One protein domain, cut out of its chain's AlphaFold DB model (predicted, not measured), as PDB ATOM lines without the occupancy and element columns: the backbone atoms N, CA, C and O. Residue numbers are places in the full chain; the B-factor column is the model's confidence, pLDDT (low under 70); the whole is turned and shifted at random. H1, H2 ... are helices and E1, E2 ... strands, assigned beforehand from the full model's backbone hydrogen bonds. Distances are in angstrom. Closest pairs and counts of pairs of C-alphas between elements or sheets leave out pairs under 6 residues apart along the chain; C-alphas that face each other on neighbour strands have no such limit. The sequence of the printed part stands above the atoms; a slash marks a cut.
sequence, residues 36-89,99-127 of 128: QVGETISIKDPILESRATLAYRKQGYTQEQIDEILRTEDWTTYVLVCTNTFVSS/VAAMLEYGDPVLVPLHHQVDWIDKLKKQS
ATOM      1  N   GLN A  36      95.246  95.965 179.809       88.88
ATOM      2  CA  GLN A  36      94.564  96.062 181.092       88.88
ATOM      3  C   GLN A  36      93.143  96.607 180.900       88.88
ATOM      4  O   GLN A  36      92.870  97.384 179.986       88.88
ATOM      5  N   VAL A  37      92.218  96.235 181.790       84.44
ATOM      6  CA  VAL A  37      90.866  96.819 181.790       84.44
ATOM      7  C   VAL A  37      90.945  98.344 181.923       84.44
ATOM      8  O   VAL A  37      91.625  98.866 182.805       84.44
ATOM      9  N   GLY A  38      90.222  99.044 181.049       80.25
ATOM     10  CA  GLY A  38      90.233 100.497 180.899       80.25
ATOM     11  C   GLY A  38      91.210 101.009 179.837       80.25
ATOM     12  O   GLY A  38      91.076 102.155 179.415       80.25
ATOM     13  N   GLU A  39      92.159 100.191 179.374       83.62
ATOM     14  CA  GLU A  39      93.032 100.570 178.262       83.62
ATOM     15  C   GLU A  39      92.281 100.537 176.931       83.62
ATOM     16  O   GLU A  39      91.348  99.752 176.720       83.62
ATOM     17  N   THR A  40      92.712 101.411 176.025       84.50
ATOM     18  CA  THR A  40      92.108 101.587 174.710       84.50
ATOM     19  C   THR A  40      93.113 101.301 173.610       84.50
ATOM     20  O   THR A  40      94.257 101.750 173.685       84.50
ATOM     21  N   ILE A  41      92.660 100.654 172.545       85.31
ATOM     22  CA  ILE A  41      93.401 100.523 171.291       85.31
ATOM     23  C   ILE A  41      92.619 101.176 170.163       85.31
ATOM     24  O   ILE A  41      91.397 101.283 170.212       85.31
ATOM     25  N   SER A  42      93.330 101.620 169.135       85.19
ATOM     26  CA  SER A  42      92.726 102.182 167.932       85.19
ATOM     27  C   SER A  42      93.077 101.304 166.746       85.19
ATOM     28  O   SER A  42      94.251 101.030 166.505       85.19
ATOM     29  N   ILE A  43      92.058 100.863 166.016       85.00
ATOM     30  CA  ILE A  43      92.206 100.045 164.814       85.00
ATOM     31  C   ILE A  43      91.626 100.804 163.627       85.00
ATOM     32  O   ILE A  43      90.652 101.542 163.780       85.00
ATOM     33  N   LYS A  44      92.200 100.637 162.435       85.62
ATOM     34  CA  LYS A  44      91.581 101.160 161.210       85.62
ATOM     35  C   LYS A  44      90.220 100.505 161.014       85.62
ATOM     36  O   LYS A  44      90.030  99.357 161.406       85.62
ATOM     37  N   ASP A  45      89.278 101.226 160.415       85.56
ATOM     38  CA  ASP A  45      88.006 100.627 160.020       85.56
ATOM     39  C   ASP A  45      88.262  99.490 159.005       85.56
ATOM     40  O   ASP A  45      88.650  99.775 157.865       85.56
ATOM     41  N   PRO A  46      88.023  98.211 159.365       85.50
ATOM     42  CA  PRO A  46      88.350  97.084 158.496       85.50
ATOM     43  C   PRO A  46      87.475  97.035 157.235       85.50
ATOM     44  O   PRO A  46      87.895  96.509 156.200       85.50
ATOM     45  N   ILE A  47      86.258  97.591 157.282       88.19
ATOM     46  CA  ILE A  47      85.372  97.675 156.118       88.19
ATOM     47  C   ILE A  47      85.917  98.723 155.151       88.19
ATOM     48  O   ILE A  47      85.968  98.478 153.941       88.19
ATOM     49  N   LEU A  48      86.330  99.882 155.665       87.00
ATOM     50  CA  LEU A  48      86.916 100.935 154.846       87.00
ATOM     51  C   LEU A  48      88.247 100.480 154.238       87.00
ATOM     52  O   LEU A  48      88.453 100.654 153.037       87.00
ATOM     53  N   GLU A  49      89.106  99.837 155.030       90.88
ATOM     54  CA  GLU A  49      90.404  99.316 154.591       90.88
ATOM     55  C   GLU A  49      90.242  98.272 153.479       90.88
ATOM     56  O   GLU A  49      90.886  98.360 152.427       90.88
ATOM     57  N   SER A  50      89.295  97.340 153.638       93.31
ATOM     58  CA  SER A  50      88.964  96.348 152.611       93.31
ATOM     59  C   SER A  50      88.464  96.994 151.310       93.31
ATOM     60  O   SER A  50      88.894  96.627 150.209       93.31
ATOM     61  N   ARG A  51      87.582  97.999 151.410       93.62
ATOM     62  CA  ARG A  51      87.043  98.719 150.243       93.62
ATOM     63  C   ARG A  51      88.119  99.516 149.513       93.62
ATOM     64  O   ARG A  51      88.157  99.472 148.282       93.62
ATOM     65  N   ALA A  52      88.991 100.202 150.246       94.19
ATOM     66  CA  ALA A  52      90.108 100.943 149.674       94.19
ATOM     67  C   ALA A  52      91.096 100.005 148.971       94.19
ATOM     68  O   ALA A  52      91.440 100.236 147.814       94.19
ATOM     69  N   THR A  53      91.457  98.891 149.615       96.06
ATOM     70  CA  THR A  53      92.308  97.842 149.029       96.06
ATOM     71  C   THR A  53      91.752  97.364 147.688       96.06
ATOM     72  O   THR A  53      92.467  97.300 146.688       96.06
ATOM     73  N   LEU A  54      90.449  97.065 147.635       97.62
ATOM     74  CA  LEU A  54      89.794  96.642 146.399       97.62
ATOM     75  C   LEU A  54      89.802  97.747 145.332       97.62
ATOM     76  O   LEU A  54      89.992  97.449 144.152       97.62
ATOM     77  N   ALA A  55      89.576  99.001 145.723       97.38
ATOM     78  CA  ALA A  55      89.583 100.137 144.808       97.38
ATOM     79  C   ALA A  55      90.970 100.353 144.182       97.38
ATOM     80  O   ALA A  55      91.066 100.443 142.959       97.38
ATOM     81  N   TYR A  56      92.039 100.342 144.981       97.50
ATOM     82  CA  TYR A  56      93.406 100.488 144.479       97.50
ATOM     83  C   TYR A  56      93.841  99.302 143.619       97.50
ATOM     84  O   TYR A  56      94.415  99.490 142.548       97.50
ATOM     85  N   ARG A  57      93.466  98.075 143.995       98.00
ATOM     86  CA  ARG A  57      93.720  96.901 143.149       98.00
ATOM     87  C   ARG A  57      93.047  97.032 141.779       98.00
ATOM     88  O   ARG A  57      93.663  96.719 140.765       98.00
ATOM     89  N   LYS A  58      91.809  97.542 141.722       98.12
ATOM     90  CA  LYS A  58      91.101  97.820 140.454       98.12
ATOM     91  C   LYS A  58      91.760  98.921 139.618       98.12
ATOM     92  O   LYS A  58      91.564  98.943 138.409       98.12
ATOM     93  N   GLN A  59      92.524  99.810 140.246       97.94
ATOM     94  CA  GLN A  59      93.308 100.850 139.574       97.94
ATOM     95  C   GLN A  59      94.693 100.358 139.115       97.94
ATOM     96  O   GLN A  59      95.418 101.115 138.478       97.94
ATOM     97  N   GLY A  60      95.053  99.100 139.396       98.38
ATOM     98  CA  GLY A  60      96.300  98.485 138.934       98.38
ATOM     99  C   GLY A  60      97.487  98.614 139.891       98.38
ATOM    100  O   GLY A  60      98.603  98.301 139.490       98.38
ATOM    101  N   TYR A  61      97.269  99.045 141.136       98.00
ATOM    102  CA  TYR A  61      98.326  99.097 142.149       98.00
ATOM    103  C   TYR A  61      98.740  97.690 142.604       98.00
ATOM    104  O   TYR A  61      97.901  96.785 142.698       98.00
ATOM    105  N   THR A  62     100.026  97.512 142.918       98.19
ATOM    106  CA  THR A  62     100.533  96.276 143.536       98.19
ATOM    107  C   THR A  62     100.165  96.213 145.017       98.19
ATOM    108  O   THR A  62      99.825  97.232 145.621       98.19
ATOM    109  N   GLN A  63     100.233  95.025 145.624       97.00
ATOM    110  CA  GLN A  63      99.920  94.876 147.047       97.00
ATOM    111  C   GLN A  63     100.865  95.717 147.917       97.00
ATOM    112  O   GLN A  63     100.400  96.381 148.828       97.00
ATOM    113  N   GLU A  64     102.150  95.793 147.570       97.38
ATOM    114  CA  GLU A  64     103.146  96.584 148.303       97.38
ATOM    115  C   GLU A  64     102.835  98.087 148.258       97.38
ATOM    116  O   GLU A  64     102.991  98.787 149.255       97.38
ATOM    117  N   GLN A  65     102.366  98.593 147.111       96.31
ATOM    118  CA  GLN A  65     101.948  99.991 146.987       96.31
ATOM    119  C   GLN A  65     100.677 100.268 147.785       96.31
ATOM    120  O   GLN A  65     100.554 101.325 148.395       96.31
ATOM    121  N   ILE A  66      99.733  99.323 147.775       95.81
ATOM    122  CA  ILE A  66      98.515  99.422 148.574       95.81
ATOM    123  C   ILE A  66      98.884  99.463 150.052       95.81
ATOM    124  O   ILE A  66      98.451 100.380 150.737       95.81
ATOM    125  N   ASP A  67      99.712  98.537 150.527       92.38
ATOM    126  CA  ASP A  67     100.131  98.467 151.926       92.38
ATOM    127  C   ASP A  67     100.817  99.766 152.369       92.38
ATOM    128  O   ASP A  67     100.537 100.270 153.457       92.38
ATOM    129  N   GLU A  68     101.646 100.359 151.505       91.44
ATOM    130  CA  GLU A  68     102.271 101.655 151.771       91.44
ATOM    131  C   GLU A  68     101.241 102.791 151.868       91.44
ATOM    132  O   GLU A  68     101.259 103.538 152.842       91.44
ATOM    133  N   ILE A  69     100.288 102.877 150.932       89.38
ATOM    134  CA  ILE A  69      99.204 103.874 150.972       89.38
ATOM    135  C   ILE A  69      98.352 103.693 152.235       89.38
ATOM    136  O   ILE A  69      98.115 104.643 152.979       89.38
ATOM    137  N   LEU A  70      97.914 102.462 152.523       87.69
ATOM    138  CA  LEU A  70      97.136 102.158 153.723       87.69
ATOM    139  C   LEU A  70      97.916 102.549 154.986       87.69
ATOM    140  O   LEU A  70      97.304 102.925 155.982       87.69
ATOM    141  N   ARG A  71      99.249 102.455 154.985       84.81
ATOM    142  CA  ARG A  71     100.108 102.816 156.119       84.81
ATOM    143  C   ARG A  71     100.264 104.327 156.307       84.81
ATOM    144  O   ARG A  71     100.386 104.750 157.455       84.81
ATOM    145  N   THR A  72     100.297 105.118 155.234       81.75
ATOM    146  CA  THR A  72     100.640 106.551 155.301       81.75
ATOM    147  C   THR A  72      99.451 107.505 155.293       81.75
ATOM    148  O   THR A  72      99.599 108.626 155.776       81.75
ATOM    149  N   GLU A  73      98.309 107.090 154.746       81.81
ATOM    150  CA  GLU A  73      97.118 107.938 154.600       81.81
ATOM    151  C   GLU A  73      96.310 108.096 155.896       81.81
ATOM    152  O   GLU A  73      96.441 107.317 156.844       81.81
ATOM    153  N   ASP A  74      95.428 109.097 155.909       78.38
ATOM    154  CA  ASP A  74      94.496 109.349 157.005       78.38
ATOM    155  C   ASP A  74      93.365 108.306 157.013       78.38
ATOM    156  O   ASP A  74      92.705 108.066 155.999       78.38
ATOM    157  N   TRP A  75      93.093 107.712 158.181       78.81
ATOM    158  CA  TRP A  75      92.060 106.685 158.351       78.81
ATOM    159  C   TRP A  75      91.009 107.075 159.373       78.81
ATOM    160  O   TRP A  75      91.300 107.647 160.420       78.81
ATOM    161  N   THR A  76      89.773 106.661 159.104       78.62
ATOM    162  CA  THR A  76      88.775 106.516 160.165       78.62
ATOM    163  C   THR A  76      89.123 105.281 160.991       78.62
ATOM    164  O   THR A  76      89.347 104.202 160.434       78.62
ATOM    165  N   THR A  77      89.180 105.440 162.310       81.25
ATOM    166  CA  THR A  77      89.546 104.375 163.246       81.25
ATOM    167  C   THR A  77      88.399 104.048 164.193       81.25
ATOM    168  O   THR A  77      87.701 104.949 164.658       81.25
ATOM    169  N   TYR A  78      88.253 102.772 164.541       80.69
ATOM    170  CA  TYR A  78      87.481 102.354 165.705       80.69
ATOM    171  C   TYR A  78      88.371 102.378 166.939       80.69
ATOM    172  O   TYR A  78      89.513 101.915 166.897       80.69
ATOM    173  N   VAL A  79      87.830 102.874 168.048       82.62
ATOM    174  CA  VAL A  79      88.452 102.716 169.360       82.62
ATOM    175  C   VAL A  79      87.823 101.514 170.034       82.62
ATOM    176  O   VAL A  79      86.602 101.416 170.119       82.62
ATOM    177  N   LEU A  80      88.659 100.586 170.484       84.50
ATOM    178  CA  LEU A  80      88.242  99.459 171.300       84.50
ATOM    179  C   LEU A  80      88.731  99.687 172.723       84.50
ATOM    180  O   LEU A  80      89.878 100.080 172.930       84.50
ATOM    181  N   VAL A  81      87.869  99.426 173.694       84.88
ATOM    182  CA  VAL A  81      88.171  99.539 175.121       84.88
ATOM    183  C   VAL A  81      88.150  98.142 175.714       84.88
ATOM    184  O   VAL A  81      87.212  97.383 175.479       84.88
ATOM    185  N   CYS A  82      89.174  97.792 176.489       83.75
ATOM    186  CA  CYS A  82      89.144  96.566 177.272       83.75
ATOM    187  C   CYS A  82      88.225  96.771 178.481       83.75
ATOM    188  O   CYS A  82      88.569  97.501 179.412       83.75
ATOM    189  N   THR A  83      87.047  96.157 178.478       81.88
ATOM    190  CA  THR A  83      86.055  96.276 179.548       81.88
ATOM    191  C   THR A  83      85.824  94.938 180.238       81.88
ATOM    192  O   THR A  83      86.154  93.863 179.739       81.88
ATOM    193  N   ASN A  84      85.273  95.017 181.443       78.44
ATOM    194  CA  ASN A  84      84.817  93.860 182.196       78.44
ATOM    195  C   ASN A  84      83.414  93.473 181.720       78.44
ATOM    196  O   ASN A  84      82.489  94.273 181.830       78.44
ATOM    197  N   THR A  85      83.235  92.234 181.274       69.69
ATOM    198  CA  THR A  85      81.933  91.671 180.915       69.69
ATOM    199  C   THR A  85      81.573  90.501 181.826       69.69
ATOM    200  O   THR A  85      82.446  89.775 182.299       69.69
ATOM    201  N   PHE A  86      80.288  90.303 182.105       63.44
ATOM    202  CA  PHE A  86      79.819  89.168 182.900       63.44
ATOM    203  C   PHE A  86      79.503  87.995 181.974       63.44
ATOM    204  O   PHE A  86      78.683  88.121 181.065       63.44
ATOM    205  N   VAL A  87      80.111  86.834 182.216       57.84
ATOM    206  CA  VAL A  87      79.783  85.627 181.452       57.84
ATOM    207  C   VAL A  87      78.547  84.982 182.073       57.84
ATOM    208  O   VAL A  87      78.605  84.444 183.177       57.84
ATOM    209  N   SER A  88      77.414  85.017 181.370       48.59
ATOM    210  CA  SER A  88      76.233  84.246 181.770       48.59
ATOM    211  C   SER A  88      76.478  82.768 181.467       48.59
ATOM    212  O   SER A  88      76.421  82.354 180.309       48.59
ATOM    213  N   SER A  89      76.745  81.949 182.487       52.56
ATOM    214  CA  SER A  89      76.816  80.499 182.308       52.56
ATOM    215  C   SER A  89      75.428  79.940 181.987       52.56
ATOM    216  O   SER A  89      74.463  80.178 182.707       52.56
ATOM    217  N   VAL A  99      83.524  87.541 185.955       53.38
ATOM    218  CA  VAL A  99      83.814  88.636 185.024       53.38
ATOM    219  C   VAL A  99      84.916  88.164 184.057       53.38
ATOM    220  O   VAL A  99      85.890  87.562 184.501       53.38
ATOM    221  N   ALA A 100      84.790  88.392 182.760       59.38
ATOM    222  CA  ALA A 100      85.852  88.229 181.768       59.38
ATOM    223  C   ALA A 100      86.234  89.613 181.231       59.38
ATOM    224  O   ALA A 100      85.431  90.538 181.308       59.38
ATOM    225  N   ALA A 101      87.443  89.777 180.705       63.03
ATOM    226  CA  ALA A 101      87.802  90.994 179.984       63.03
ATOM    227  C   ALA A 101      87.483  90.808 178.491       63.03
ATOM    228  O   ALA A 101      87.768  89.750 177.928       63.03
ATOM    229  N   MET A 102      86.867  91.807 177.862       73.12
ATOM    230  CA  MET A 102      86.484  91.793 176.448       73.12
ATOM    231  C   MET A 102      86.763  93.156 175.812       73.12
ATOM    232  O   MET A 102      86.711  94.181 176.482       73.12
ATOM    233  N   LEU A 103      87.067  93.167 174.515       71.56
ATOM    234  CA  LEU A 103      87.161  94.402 173.743       71.56
ATOM    235  C   LEU A 103      85.768  94.822 173.275       71.56
ATOM    236  O   LEU A 103      85.105  94.078 172.553       71.56
ATOM    237  N   GLU A 104      85.346  96.018 173.662       76.75
ATOM    238  CA  GLU A 104      84.089  96.634 173.234       76.75
ATOM    239  C   GLU A 104      84.364  97.911 172.438       76.75
ATOM    240  O   GLU A 104      85.404  98.545 172.609       76.75
ATOM    241  N   TYR A 105      83.436  98.298 171.557       73.81
ATOM    242  CA  TYR A 105      83.533  99.572 170.843       73.81
ATOM    243  C   TYR A 105      83.416 100.734 171.837       73.81
ATOM    244  O   TYR A 105      82.411 100.860 172.533       73.81
ATOM    245  N   GLY A 106      84.451 101.566 171.897       63.81
ATOM    246  CA  GLY A 106      84.447 102.828 172.626       63.81
ATOM    247  C   GLY A 106      83.829 103.967 171.820       63.81
ATOM    248  O   GLY A 106      83.372 103.787 170.688       63.81
ATOM    249  N   ASP A 107      83.858 105.164 172.403       62.94
ATOM    250  CA  ASP A 107      83.465 106.382 171.700       62.94
ATOM    251  C   ASP A 107      84.381 106.632 170.489       62.94
ATOM    252  O   ASP A 107      85.571 106.307 170.530       62.94
ATOM    253  N   PRO A 108      83.869 107.224 169.397       57.22
ATOM    254  CA  PRO A 108      84.711 107.627 168.282       57.22
ATOM    255  C   PRO A 108      85.694 108.705 168.747       57.22
ATOM    256  O   PRO A 108      85.295 109.776 169.205       57.22
ATOM    257  N   VAL A 109      86.991 108.437 168.600       58.22
ATOM    258  CA  VAL A 109      88.055 109.383 168.950       58.22
ATOM    259  C   VAL A 109      88.839 109.731 167.691       58.22
ATOM    260  O   VAL A 109      89.172 108.854 166.895       58.22
ATOM    261  N   LEU A 110      89.143 111.016 167.507       55.28
ATOM    262  CA  LEU A 110      90.109 111.452 166.501       55.28
ATOM    263  C   LEU A 110      91.508 111.105 167.012       55.28
ATOM    264  O   LEU A 110      92.021 111.763 167.918       55.28
ATOM    265  N   VAL A 111      92.110 110.055 166.459       57.41
ATOM    266  CA  VAL A 111      93.465 109.630 166.817       57.41
ATOM    267  C   VAL A 111      94.456 110.389 165.936       57.41
ATOM    268  O   VAL A 111      94.428 110.211 164.717       57.41
ATOM    269  N   PRO A 112      95.319 111.249 166.507       55.25
ATOM    270  CA  PRO A 112      96.273 112.003 165.712       55.25
ATOM    271  C   PRO A 112      97.312 111.069 165.085       55.25
ATOM    272  O   PRO A 112      97.912 110.230 165.758       55.25
ATOM    273  N   LEU A 113      97.532 111.231 163.784       59.16
ATOM    274  CA  LEU A 113      98.468 110.419 163.004       59.16
ATOM    275  C   LEU A 113      99.918 110.758 163.331       59.16
ATOM    276  O   LEU A 113     100.205 111.823 163.863       59.16
ATOM    277  N   HIS A 114     100.859 109.902 162.935       59.47
ATOM    278  CA  HIS A 114     102.281 110.117 163.215       59.47
ATOM    279  C   HIS A 114     102.792 111.491 162.731       59.47
ATOM    280  O   HIS A 114     103.468 112.196 163.475       59.47
ATOM    281  N   HIS A 115     102.370 111.942 161.545       58.47
ATOM    282  CA  HIS A 115     102.720 113.272 161.031       58.47
ATOM    283  C   HIS A 115     102.001 114.420 161.775       58.47
ATOM    284  O   HIS A 115     102.511 115.541 161.840       58.47
ATOM    285  N   GLN A 116     100.830 114.156 162.366       57.91
ATOM    286  CA  GLN A 116     100.126 115.105 163.232       57.91
ATOM    287  C   GLN A 116     100.754 115.148 164.628       57.91
ATOM    288  O   GLN A 116     100.815 116.222 165.213       57.91
ATOM    289  N   VAL A 117     101.287 114.033 165.139       66.38
ATOM    290  CA  VAL A 117     102.086 113.982 166.372       66.38
ATOM    291  C   VAL A 117     103.339 114.843 166.217       66.38
ATOM    292  O   VAL A 117     103.586 115.695 167.065       66.38
ATOM    293  N   ASP A 118     104.051 114.735 165.091       62.97
ATOM    294  CA  ASP A 118     105.204 115.598 164.795       62.97
ATOM    295  C   ASP A 118     104.831 117.088 164.760       62.97
ATOM    296  O   ASP A 118     105.602 117.954 165.186       62.97
ATOM    297  N   TRP A 119     103.645 117.408 164.240       59.12
ATOM    298  CA  TRP A 119     103.136 118.776 164.214       59.12
ATOM    299  C   TRP A 119     102.729 119.271 165.609       59.12
ATOM    300  O   TRP A 119     103.119 120.370 166.007       59.12
ATOM    301  N   ILE A 120     102.029 118.443 166.388       65.94
ATOM    302  CA  ILE A 120     101.640 118.716 167.778       65.94
ATOM    303  C   ILE A 120     102.881 118.925 168.653       65.94
ATOM    304  O   ILE A 120     102.928 119.867 169.446       65.94
ATOM    305  N   ASP A 121     103.916 118.106 168.485       72.56
ATOM    306  CA  ASP A 121     105.166 118.229 169.234       72.56
ATOM    307  C   ASP A 121     105.943 119.494 168.859       72.56
ATOM    308  O   ASP A 121     106.547 120.131 169.727       72.56
ATOM    309  N   LYS A 122     105.893 119.919 167.590       66.94
ATOM    310  CA  LYS A 122     106.434 121.222 167.167       66.94
ATOM    311  C   LYS A 122     105.678 122.385 167.811       66.94
ATOM    312  O   LYS A 122     106.324 123.303 168.311       66.94
ATOM    313  N   LEU A 123     104.346 122.333 167.860       66.25
ATOM    314  CA  LEU A 123     103.521 123.369 168.499       66.25
ATOM    315  C   LEU A 123     103.777 123.462 170.013       66.25
ATOM    316  O   LEU A 123     103.905 124.559 170.560       66.25
ATOM    317  N   LYS A 124     103.928 122.320 170.695       72.00
ATOM    318  CA  LYS A 124     104.285 122.275 172.124       72.00
ATOM    319  C   LYS A 124     105.664 122.876 172.406       72.00
ATOM    320  O   LYS A 124     105.837 123.552 173.411       72.00
ATOM    321  N   LYS A 125     106.644 122.668 171.520       71.12
ATOM    322  CA  LYS A 125     107.997 123.239 171.664       71.12
ATOM    323  C   LYS A 125     108.066 124.747 171.406       71.12
ATOM    324  O   LYS A 125     109.008 125.373 171.866       71.12
ATOM    325  N   GLN A 126     107.113 125.315 170.665       67.44
ATOM    326  CA  GLN A 126     107.051 126.751 170.349       67.44
ATOM    327  C   GLN A 126     106.245 127.578 171.362       67.44
ATOM    328  O   GLN A 126     106.244 128.803 171.282       67.44
ATOM    329  N   SER A 127     105.525 126.923 172.276       53.59
ATOM    330  CA  SER A 127     104.681 127.557 173.300       53.59
ATOM    331  C   SER A 127     105.342 127.628 174.688       53.59
ATOM    332  O   SER A 127     104.693 128.043 175.649       53.59
TER     333      SER A 127
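Overview. This is residues 36 to 89 and 99 to 127 of the 128 residues of an uncharacterized protein of Vibrio cholerae (UniProt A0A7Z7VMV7). A long, narrow three-stranded sheet, E1, E2 and E3, makes one end of the model, and a V of two helices, H1 and H2, makes the other; a third helix, H3, touches neither of them, and residues 121 to 127, of which 121 to 126 belong to H3, stick out free. The sheet is staggered: E1 runs beside residues 77 to 81 of E2, and E3 beside residues 80 to 86, where E2 bends. The printed part has 83 residues with three named helices and three named strands, in the order E1, H1, H2, E2, E3, H3; the sheet order is E1, E2, E3, antiparallel throughout, and the class is mixed. The whole is flat and only just loose, close to extended, with a radius of gyration of the C-alphas of 17.4 A and spans of 51 by 45 by 18 A.

Along the chain. After residues 36 to 39, E1 is residues 40 to 44, 13.5 A long, beginning at C-alpha 40 at (92.108, 101.587, 174.710). H1 is residues 46 to 58, 18.3 A. H2 is residues 63 to 72, 14.3 A. E2 is residues 77 to 86, 26.7 A, and bends by 52 degrees at residue 83. E3 is residues 99 to 105, 17.9 A, with C-alpha 99 at (83.814, 88.636, 185.024). H3 is residues 114 to 126, 18.7 A, ending at C-alpha 126 at (107.051, 126.751, 170.349).

Arrangement. E1 and E2 are antiparallel at 137 degrees; N 41 and O 80, 2.9 A apart, and N 78 and O 43, 2.8 A apart, are within hydrogen-bond range. E2, the inner strand, is antiparallel to E3 at 158 degrees, with N 83 and O 102 at 2.8 A and N 104 and O 81 at 2.9 A. E1 and E3 are the edge strands. H1 and H2 touch, the closest C-alphas being those of Thr 53 and Ile 66, 6.4 A apart; they run opposite ways at a steep tilt of 47 degrees. H3 is apart from H1 and from H2. H1, H2 and H3 are not on the sheet. In H1, H2 and H3 every O i to N i+4 pair is within hydrogen-bond range.

Size, cuts and confidence. The two C-alphas farthest apart are those of Ser 89 and Gln 126, 56.5 A. Residues 90 to 98 are not printed; C-alphas 89 and 99 are 11.1 A apart across this cut, in the link from E2 to E3. The links E1 to H1, H1 to H2 and H2 to E2 are tight, and E3 to H3 is a short link of 8 residues. The mean pLDDT of the printed part is 78.1; 27 residues are under 70, among them 85 to 89, 99 to 101 and 106 to 120.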